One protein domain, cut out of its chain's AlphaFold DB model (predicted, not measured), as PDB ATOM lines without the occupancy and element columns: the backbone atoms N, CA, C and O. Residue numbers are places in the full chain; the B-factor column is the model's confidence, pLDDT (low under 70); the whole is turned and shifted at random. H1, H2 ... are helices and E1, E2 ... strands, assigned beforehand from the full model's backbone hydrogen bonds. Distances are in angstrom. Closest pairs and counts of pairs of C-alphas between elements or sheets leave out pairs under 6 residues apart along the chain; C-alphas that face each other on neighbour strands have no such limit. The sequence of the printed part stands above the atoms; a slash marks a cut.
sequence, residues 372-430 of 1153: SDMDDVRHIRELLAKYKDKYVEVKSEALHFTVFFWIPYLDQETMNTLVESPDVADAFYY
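This is residues 372 to 430 of the 1153 residues of the protein "Peptidase_S8 domain-containing protein" of Paracoccidioides brasiliensis (strain Pb03) (UniProt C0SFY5). A two-stranded hairpin, E1 and E2, makes one side of this small domain, and helix H2 and strand E3 pack together on the other side, with the short helix H1 set over one face of E2, clear of it, and touching H2. The long strand E2 runs from the hairpin's side to the other side, and H2 follows its end after a tight link of 1 residue. The printed part has 59 residues with two named helices and three named strands in the order H1, E1, E2, H2, E3; the sheet is E1 - E2, antiparallel, and the class is mixed, helices and strands. The whole is compact, with a radius of gyration of the C-alphas of 10.9 A and spans of 33 by 23 by 21 A.

Begin at Ser 372 and go on to C-alpha 378 at (-27.730, 50.546, -27.980), where helix H1 begins; it covers residues 378 to 383 and is 8.9 A long. Strand E1 is residues 392 to 395, 9.1 A from first to last C-alpha. Find C-alpha 402 at (-26.449, 56.185, -36.581); from there strand E2, residues 402 to 410, runs 18.8 A. Helix H2, residues 412 to 420, is 12.1 A long. Strand E3, residues 424 to 429, is 14.2 A long and ends at C-alpha 429 at (-35.653, 42.704, -46.515).

Look first at the hairpin of E1 and E2, antiparallel at 175 degrees between their directions. The C-alphas of Glu 393 and Phe 405 face each other at 4.7 A, and N 392 and O 406, at 2.8 A, and N 394 and O 404, at 3.0 A, are within hydrogen-bond range. E3 pairs with no named strand, but E2 and E3 are near each other, with 10 pairs of C-alphas within 10 A. Between H2 and E3 you will find 7 pairs of C-alphas within 8 A, the closest being those of Val 419 and Ala 427 at 5.8 A. H1 and H2 touch, their closest C-alphas those of Leu 383 and Leu 418 at 7.0 A; they run opposite ways at a shallow tilt of 33 degrees, only just short of steep. H1 and E2 are apart, and so are E1 and H2. Every O i to N i+4 pair is within hydrogen-bond range in H1 and H2.

The two C-alphas farthest apart are those of Ala 398 and Glu 413, at 33.6 A. The printed part has no cut. The links E2 to H2 and H2 to E3 are tight, those of H1 to E1 and E1 to E2 are short, and no link is long. The mean pLDDT of the printed part is 88.0, and no printed residue is under 70.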
ATOM      1  N   SER A 372     -35.429  54.291 -34.572       87.81
ATOM      2  CA  SER A 372     -36.406  55.307 -34.155       87.81
ATOM      3  C   SER A 372     -35.717  56.595 -33.714       87.81
ATOM      4  O   SER A 372     -36.177  57.687 -34.060       87.81
ATOM      5  N   ASP A 373     -34.591  56.450 -33.017       88.75
ATOM      6  CA  ASP A 373     -33.725  57.524 -32.544       88.75
ATOM      7  C   ASP A 373     -32.288  57.263 -33.022       88.75
ATOM      8  O   ASP A 373     -31.711  56.218 -32.720       88.75
ATOM      9  N   MET A 374     -31.725  58.191 -33.801       91.06
ATOM     10  CA  MET A 374     -30.384  58.038 -34.377       91.06
ATOM     11  C   MET A 374     -29.289  58.112 -33.302       91.06
ATOM     12  O   MET A 374     -28.200  57.577 -33.513       91.06
ATOM     13  N   ASP A 375     -29.574  58.732 -32.153       89.75
ATOM     14  CA  ASP A 375     -28.606  58.935 -31.074       89.75
ATOM     15  C   ASP A 375     -28.585  57.770 -30.066       89.75
ATOM     16  O   ASP A 375     -27.553  57.514 -29.434       89.75
ATOM     17  N   ASP A 376     -29.686  57.015 -29.921       92.25
ATOM     18  CA  ASP A 376     -29.761  55.846 -29.028       92.25
ATOM     19  C   ASP A 376     -30.077  54.544 -29.774       92.25
ATOM     20  O   ASP A 376     -31.212  54.082 -29.865       92.25
ATOM     21  N   VAL A 377     -29.015  53.894 -30.249       94.00
ATOM     22  CA  VAL A 377     -29.092  52.607 -30.958       94.00
ATOM     23  C   VAL A 377     -28.552  51.424 -30.147       94.00
ATOM     24  O   VAL A 377     -28.288  50.350 -30.694       94.00
ATOM     25  N   ARG A 378     -28.358  51.581 -28.829       93.94
ATOM     26  CA  ARG A 378     -27.730  50.546 -27.980       93.94
ATOM     27  C   ARG A 378     -28.505  49.234 -27.992       93.94
ATOM     28  O   ARG A 378     -27.905  48.185 -28.213       93.94
ATOM     29  N   HIS A 379     -29.823  49.302 -27.833       93.94
ATOM     30  CA  HIS A 379     -30.669  48.113 -27.851       93.94
ATOM     31  C   HIS A 379     -30.691  47.451 -29.237       93.94
ATOM     32  O   HIS A 379     -30.648  46.229 -29.328       93.94
ATOM     33  N   ILE A 380     -30.629  48.218 -30.334       95.31
ATOM     34  CA  ILE A 380     -30.511  47.647 -31.689       95.31
ATOM     35  C   ILE A 380     -29.203  46.855 -31.828       95.31
ATOM     36  O   ILE A 380     -29.216  45.732 -32.330       95.31
ATOM     37  N   ARG A 381     -28.078  47.383 -31.322       95.44
ATOM     38  CA  ARG A 381     -26.793  46.657 -31.304       95.44
ATOM     39  C   ARG A 381     -26.867  45.370 -30.467       95.44
ATOM     40  O   ARG A 381     -26.246  44.376 -30.838       95.44
ATOM     41  N   GLU A 382     -27.632  45.363 -29.374       95.06
ATOM     42  CA  GLU A 382     -27.888  44.162 -28.562       95.06
ATOM     43  C   GLU A 382     -28.730  43.125 -29.321       95.06
ATOM     44  O   GLU A 382     -28.359  41.950 -29.363       95.06
ATOM     45  N   LEU A 383     -29.806  43.553 -29.988       93.12
ATOM     46  CA  LEU A 383     -30.633  42.691 -30.844       93.12
ATOM     47  C   LEU A 383     -29.822  42.100 -32.008       93.12
ATOM     48  O   LEU A 383     -30.010  40.944 -32.388       93.12
ATOM     49  N   LEU A 384     -28.865  42.868 -32.534       94.50
ATOM     50  CA  LEU A 384     -27.952  42.456 -33.597       94.50
ATOM     51  C   LEU A 384     -26.667  41.781 -33.087       94.50
ATOM     52  O   LEU A 384     -25.774  41.502 -33.889       94.50
ATOM     53  N   ALA A 385     -26.553  41.435 -31.797       92.06
ATOM     54  CA  ALA A 385     -25.328  40.851 -31.235       92.06
ATOM     55  C   ALA A 385     -24.891  39.552 -31.943       92.06
ATOM     56  O   ALA A 385     -23.695  39.286 -32.086       92.06
ATOM     57  N   LYS A 386     -25.847  38.765 -32.460       89.88
ATOM     58  CA  LYS A 386     -25.596  37.565 -33.285       89.88
ATOM     59  C   LYS A 386     -24.865  37.877 -34.604       89.88
ATOM     60  O   LYS A 386     -24.174  37.015 -35.156       89.88
ATOM     61  N   TYR A 387     -25.015  39.103 -35.096       90.00
ATOM     62  CA  TYR A 387     -24.457  39.629 -36.339       90.00
ATOM     63  C   TYR A 387     -23.251  40.546 -36.110       90.00
ATOM     64  O   TYR A 387     -22.811  41.213 -37.046       90.00
ATOM     65  N   LYS A 388     -22.692  40.573 -34.894       85.62
ATOM     66  CA  LYS A 388     -21.497  41.359 -34.576       85.62
ATOM     67  C   LYS A 388     -20.386  41.115 -35.608       85.62
ATOM     68  O   LYS A 388     -20.127  39.971 -35.984       85.62
ATOM     69  N   ASP A 389     -19.775  42.203 -36.072       85.12
ATOM     70  CA  ASP A 389     -18.736  42.247 -37.115       85.12
ATOM     71  C   ASP A 389     -19.184  41.768 -38.516       85.12
ATOM     72  O   ASP A 389     -18.352  41.600 -39.408       85.12
ATOM     73  N   LYS A 390     -20.490  41.542 -38.729       86.25
ATOM     74  CA  LYS A 390     -21.070  41.158 -40.031       86.25
ATOM     75  C   LYS A 390     -21.967  42.232 -40.632       86.25
ATOM     76  O   LYS A 390     -22.054  42.305 -41.849       86.25
ATOM     77  N   TYR A 391     -22.658  43.013 -39.805       90.94
ATOM     78  CA  TYR A 391     -23.474  44.130 -40.273       90.94
ATOM     79  C   TYR A 391     -22.626  45.392 -40.464       90.94
ATOM     80  O   TYR A 391     -21.577  45.548 -39.833       90.94
ATOM     81  N   VAL A 392     -23.105  46.303 -41.310       90.81
ATOM     82  CA  VAL A 392     -22.544  47.645 -41.457       90.81
ATOM     83  C   VAL A 392     -23.428  48.627 -40.702       90.81
ATOM     84  O   VAL A 392     -24.638  48.677 -40.908       90.81
ATOM     85  N   GLU A 393     -22.813  49.376 -39.794       92.88
ATOM     86  CA  GLU A 393     -23.445  50.489 -39.097       92.88
ATOM     87  C   GLU A 393     -23.066  51.786 -39.799       92.88
ATOM     88  O   GLU A 393     -21.901  52.190 -39.753       92.88
ATOM     89  N   VAL A 394     -24.036  52.428 -40.445       92.25
ATOM     90  CA  VAL A 394     -23.819  53.710 -41.114       92.25
ATOM     91  C   VAL A 394     -23.998  54.812 -40.084       92.25
ATOM     92  O   VAL A 394     -25.117  55.216 -39.767       92.25
ATOM     93  N   LYS A 395     -22.878  55.256 -39.517       92.06
ATOM     94  CA  LYS A 395     -22.818  56.245 -38.437       92.06
ATOM     95  C   LYS A 395     -21.987  57.458 -38.831       92.06
ATOM     96  O   LYS A 395     -21.010  57.323 -39.562       92.06
ATOM     97  N   SER A 396     -22.363  58.625 -38.318       93.12
ATOM     98  CA  SER A 396     -21.509  59.811 -38.352       93.12
ATOM     99  C   SER A 396     -20.332  59.602 -37.404       93.12
ATOM    100  O   SER A 396     -20.514  59.294 -36.224       93.12
ATOM    101  N   GLU A 397     -19.111  59.759 -37.905       88.81
ATOM    102  CA  GLU A 397     -17.923  59.691 -37.049       88.81
ATOM    103  C   GLU A 397     -17.712  60.989 -36.264       88.81
ATOM    104  O   GLU A 397     -17.130  60.949 -35.181       88.81
ATOM    105  N   ALA A 398     -18.206  62.122 -36.774       88.88
ATOM    106  CA  ALA A 398     -18.064  63.416 -36.116       88.88
ATOM    107  C   ALA A 398     -19.105  63.647 -35.004       88.88
ATOM    108  O   ALA A 398     -18.763  64.200 -33.960       88.88
ATOM    109  N   LEU A 399     -20.355  63.219 -35.213       90.19
ATOM    110  CA  LEU A 399     -21.475  63.441 -34.284       90.19
ATOM    111  C   LEU A 399     -21.953  62.167 -33.575       90.19
ATOM    112  O   LEU A 399     -22.726  62.250 -32.628       90.19
ATOM    113  N   HIS A 400     -21.457  60.994 -33.979       90.00
ATOM    114  CA  HIS A 400     -21.724  59.695 -33.345       90.00
ATOM    115  C   HIS A 400     -23.178  59.191 -33.392       90.00
ATOM    116  O   HIS A 400     -23.481  58.197 -32.727       90.00
ATOM    117  N   PHE A 401     -24.048  59.794 -34.206       93.88
ATOM    118  CA  PHE A 401     -25.377  59.254 -34.504       93.88
ATOM    119  C   PHE A 401     -25.317  58.154 -35.574       93.88
ATOM    120  O   PHE A 401     -24.415  58.136 -36.416       93.88
ATOM    121  N   THR A 402     -26.317  57.273 -35.601       94.44
ATOM    122  CA  THR A 402     -26.449  56.185 -36.581       94.44
ATOM    123  C   THR A 402     -27.670  56.397 -37.474       94.44
ATOM    124  O   THR A 402     -28.792  56.512 -36.990       94.44
ATOM    125  N   VAL A 403     -27.455  56.418 -38.792       92.94
ATOM    126  CA  VAL A 403     -28.504  56.629 -39.803       92.94
ATOM    127  C   VAL A 403     -29.296  55.349 -40.047       92.94
ATOM    128  O   VAL A 403     -30.523  55.360 -40.020       92.94
ATOM    129  N   PHE A 404     -28.601  54.235 -40.286       93.50
ATOM    130  CA  PHE A 404     -29.208  52.918 -40.461       93.50
ATOM    131  C   PHE A 404     -28.179  51.802 -40.257       93.50
ATOM    132  O   PHE A 404     -26.965  52.023 -40.226       93.50
ATOM    133  N   PHE A 405     -28.687  50.578 -40.148       94.12
ATOM    134  CA  PHE A 405     -27.899  49.357 -40.176       94.12
ATOM    135  C   PHE A 405     -28.221  48.579 -41.445       94.12
ATOM    136  O   PHE A 405     -29.390  48.378 -41.782       94.12
ATOM    137  N   TRP A 406     -27.184  48.084 -42.111       92.69
ATOM    138  CA  TRP A 406     -27.313  47.086 -43.161       92.69
ATOM    139  C   TRP A 406     -26.834  45.737 -42.643       92.69
ATOM    140  O   TRP A 406     -25.699  45.612 -42.176       92.69
ATOM    141  N   ILE A 407     -27.691  44.722 -42.699       91.56
ATOM    142  CA  ILE A 407     -27.395  43.399 -42.156       91.56
ATOM    143  C   ILE A 407     -27.423  42.380 -43.297       91.56
ATOM    144  O   ILE A 407     -28.486  42.173 -43.888       91.56
ATOM    145  N   PRO A 408     -26.306  41.689 -43.584       87.12
ATOM    146  CA  PRO A 408     -26.309  40.632 -44.576       87.12
ATOM    147  C   PRO A 408     -26.982  39.371 -44.030       87.12
ATOM    148  O   PRO A 408     -26.676  38.934 -42.916       87.12
ATOM    149  N   TYR A 409     -27.844  38.747 -44.835       83.56
ATOM    150  CA  TYR A 409     -28.506  37.474 -44.508       83.56
ATOM    151  C   TYR A 409     -29.126  37.446 -43.092       83.56
ATOM    152  O   TYR A 409     -28.875  36.537 -42.289       83.56
ATOM    153  N   LEU A 410     -29.921  38.466 -42.767       84.06
ATOM    154  CA  LEU A 410     -30.692  38.544 -41.531       84.06
ATOM    155  C   LEU A 410     -31.753  37.430 -41.510       84.06
ATOM    156  O   LEU A 410     -32.437  37.188 -42.502       84.06
ATOM    157  N   ASP A 411     -31.855  36.702 -40.399       83.69
ATOM    158  CA  ASP A 411     -32.833  35.630 -40.235       83.69
ATOM    159  C   ASP A 411     -34.196  36.164 -39.784       83.69
ATOM    160  O   ASP A 411     -34.307  37.214 -39.149       83.69
ATOM    161  N   GLN A 412     -35.250  35.403 -40.089       77.12
ATOM    162  CA  GLN A 412     -36.627  35.816 -39.819       77.12
ATOM    163  C   GLN A 412     -36.930  36.017 -38.329       77.12
ATOM    164  O   GLN A 412     -37.758  36.857 -37.992       77.12
ATOM    165  N   GLU A 413     -36.292  35.260 -37.437       80.56
ATOM    166  CA  GLU A 413     -36.505  35.376 -35.990       80.56
ATOM    167  C   GLU A 413     -35.974  36.719 -35.473       80.56
ATOM    168  O   GLU A 413     -36.678  37.454 -34.775       80.56
ATOM    169  N   THR A 414     -34.768  37.087 -35.905       84.56
ATOM    170  CA  THR A 414     -34.148  38.373 -35.580       84.56
ATOM    171  C   THR A 414     -34.913  39.524 -36.237       84.56
ATOM    172  O   THR A 414     -35.196  40.512 -35.566       84.56
ATOM    173  N   MET A 415     -35.338  39.385 -37.500       83.75
ATOM    174  CA  MET A 415     -36.187  40.377 -38.177       83.75
ATOM    175  C   MET A 415     -37.496  40.632 -37.420       83.75
ATOM    176  O   MET A 415     -37.855  41.782 -37.185       83.75
ATOM    177  N   ASN A 416     -38.197  39.578 -36.990       78.44
ATOM    178  CA  ASN A 416     -39.430  39.728 -36.211       78.44
ATOM    179  C   ASN A 416     -39.170  40.483 -34.900       78.44
ATOM    180  O   ASN A 416     -39.939  41.371 -34.545       78.44
ATOM    181  N   THR A 417     -38.057  40.175 -34.228       85.38
ATOM    182  CA  THR A 417     -37.660  40.847 -32.984       85.38
ATOM    183  C   THR A 417     -37.352  42.331 -33.214       85.38
ATOM    184  O   THR A 417     -37.795  43.181 -32.444       85.38
ATOM    185  N   LEU A 418     -36.641  42.663 -34.297       82.31
ATOM    186  CA  LEU A 418     -36.337  44.046 -34.679       82.31
ATOM    187  C   LEU A 418     -37.614  44.832 -34.980       82.31
ATOM    188  O   LEU A 418     -37.800  45.912 -34.437       82.31
ATOM    189  N   VAL A 419     -38.526  44.270 -35.776       79.38
ATOM    190  CA  VAL A 419     -39.809  44.907 -36.121       79.38
ATOM    191  C   VAL A 419     -40.714  45.093 -34.893       79.38
ATOM    192  O   VAL A 419     -41.554  45.997 -34.861       79.38
ATOM    193  N   GLU A 420     -40.597  44.238 -33.877       80.81
ATOM    194  CA  GLU A 420     -41.336  44.370 -32.617       80.81
ATOM    195  C   GLU A 420     -40.739  45.413 -31.661       80.81
ATOM    196  O   GLU A 420     -41.475  45.933 -30.817       80.81
ATOM    197  N   SER A 421     -39.457  45.757 -31.816       83.81
ATOM    198  CA  SER A 421     -38.757  46.715 -30.959       83.81
ATOM    199  C   SER A 421     -39.268  48.153 -31.148       83.81
ATOM    200  O   SER A 421     -39.416  48.600 -32.285       83.81
ATOM    201  N   PRO A 422     -39.501  48.924 -30.065       85.44
ATOM    202  CA  PRO A 422     -39.847  50.345 -30.166       85.44
ATOM    203  C   PRO A 422     -38.682  51.212 -30.675       85.44
ATOM    204  O   PRO A 422     -38.911  52.293 -31.222       85.44
ATOM    205  N   ASP A 423     -37.445  50.730 -30.536       88.19
ATOM    206  CA  ASP A 423     -36.233  51.462 -30.927       88.19
ATOM    207  C   ASP A 423     -35.948  51.360 -32.433       88.19
ATOM    208  O   ASP A 423     -35.045  52.018 -32.940       88.19
ATOM    209  N   VAL A 424     -36.729  50.561 -33.163       84.94
ATOM    210  CA  VAL A 424     -36.629  50.387 -34.614       84.94
ATOM    211  C   VAL A 424     -37.825  51.060 -35.278       84.94
ATOM    212  O   VAL A 424     -38.977  50.698 -35.039       84.94
ATOM    213  N   ALA A 425     -37.555  52.032 -36.144       81.75
ATOM    214  CA  ALA A 425     -38.596  52.714 -36.901       81.75
ATOM    215  C   ALA A 425     -39.098  51.878 -38.072       81.75
ATOM    216  O   ALA A 425     -40.294  51.888 -38.370       81.75
ATOM    217  N   ASP A 426     -38.175  51.197 -38.747       84.88
ATOM    218  CA  ASP A 426     -38.484  50.301 -39.849       84.88
ATOM    219  C   ASP A 426     -37.374  49.267 -40.021       84.88
ATOM    220  O   ASP A 426     -36.199  49.556 -39.794       84.88
ATOM    221  N   ALA A 427     -37.750  48.055 -40.412       84.75
ATOM    222  CA  ALA A 427     -36.822  46.971 -40.692       84.75
ATOM    223  C   ALA A 427     -37.432  46.039 -41.734       84.75
ATOM    224  O   ALA A 427     -38.556  45.556 -41.567       84.75
ATOM    225  N   PHE A 428     -36.703  45.791 -42.818       81.62
ATOM    226  CA  PHE A 428     -37.221  44.996 -43.927       81.62
ATOM    227  C   PHE A 428     -36.111  44.371 -44.771       81.62
ATOM    228  O   PHE A 428     -34.982  44.862 -44.826       81.62
ATOM    229  N   TYR A 429     -36.464  43.278 -45.449       79.00
ATOM    230  CA  TYR A 429     -35.653  42.704 -46.515       79.00
ATOM    231  C   TYR A 429     -35.937  43.470 -47.798       79.00
ATOM    232  O   TYR A 429     -37.057  43.416 -48.310       79.00
ATOM    233  N   TYR A 430     -34.947  44.194 -48.307       72.81
ATOM    234  CA  TYR A 430     -35.124  44.954 -49.542       72.81
ATOM    235  C   TYR A 430     -35.166  44.012 -50.758       72.81
ATOM    236  O   TYR A 430     -36.025  44.156 -51.609       72.81
TER     237      TYR A 430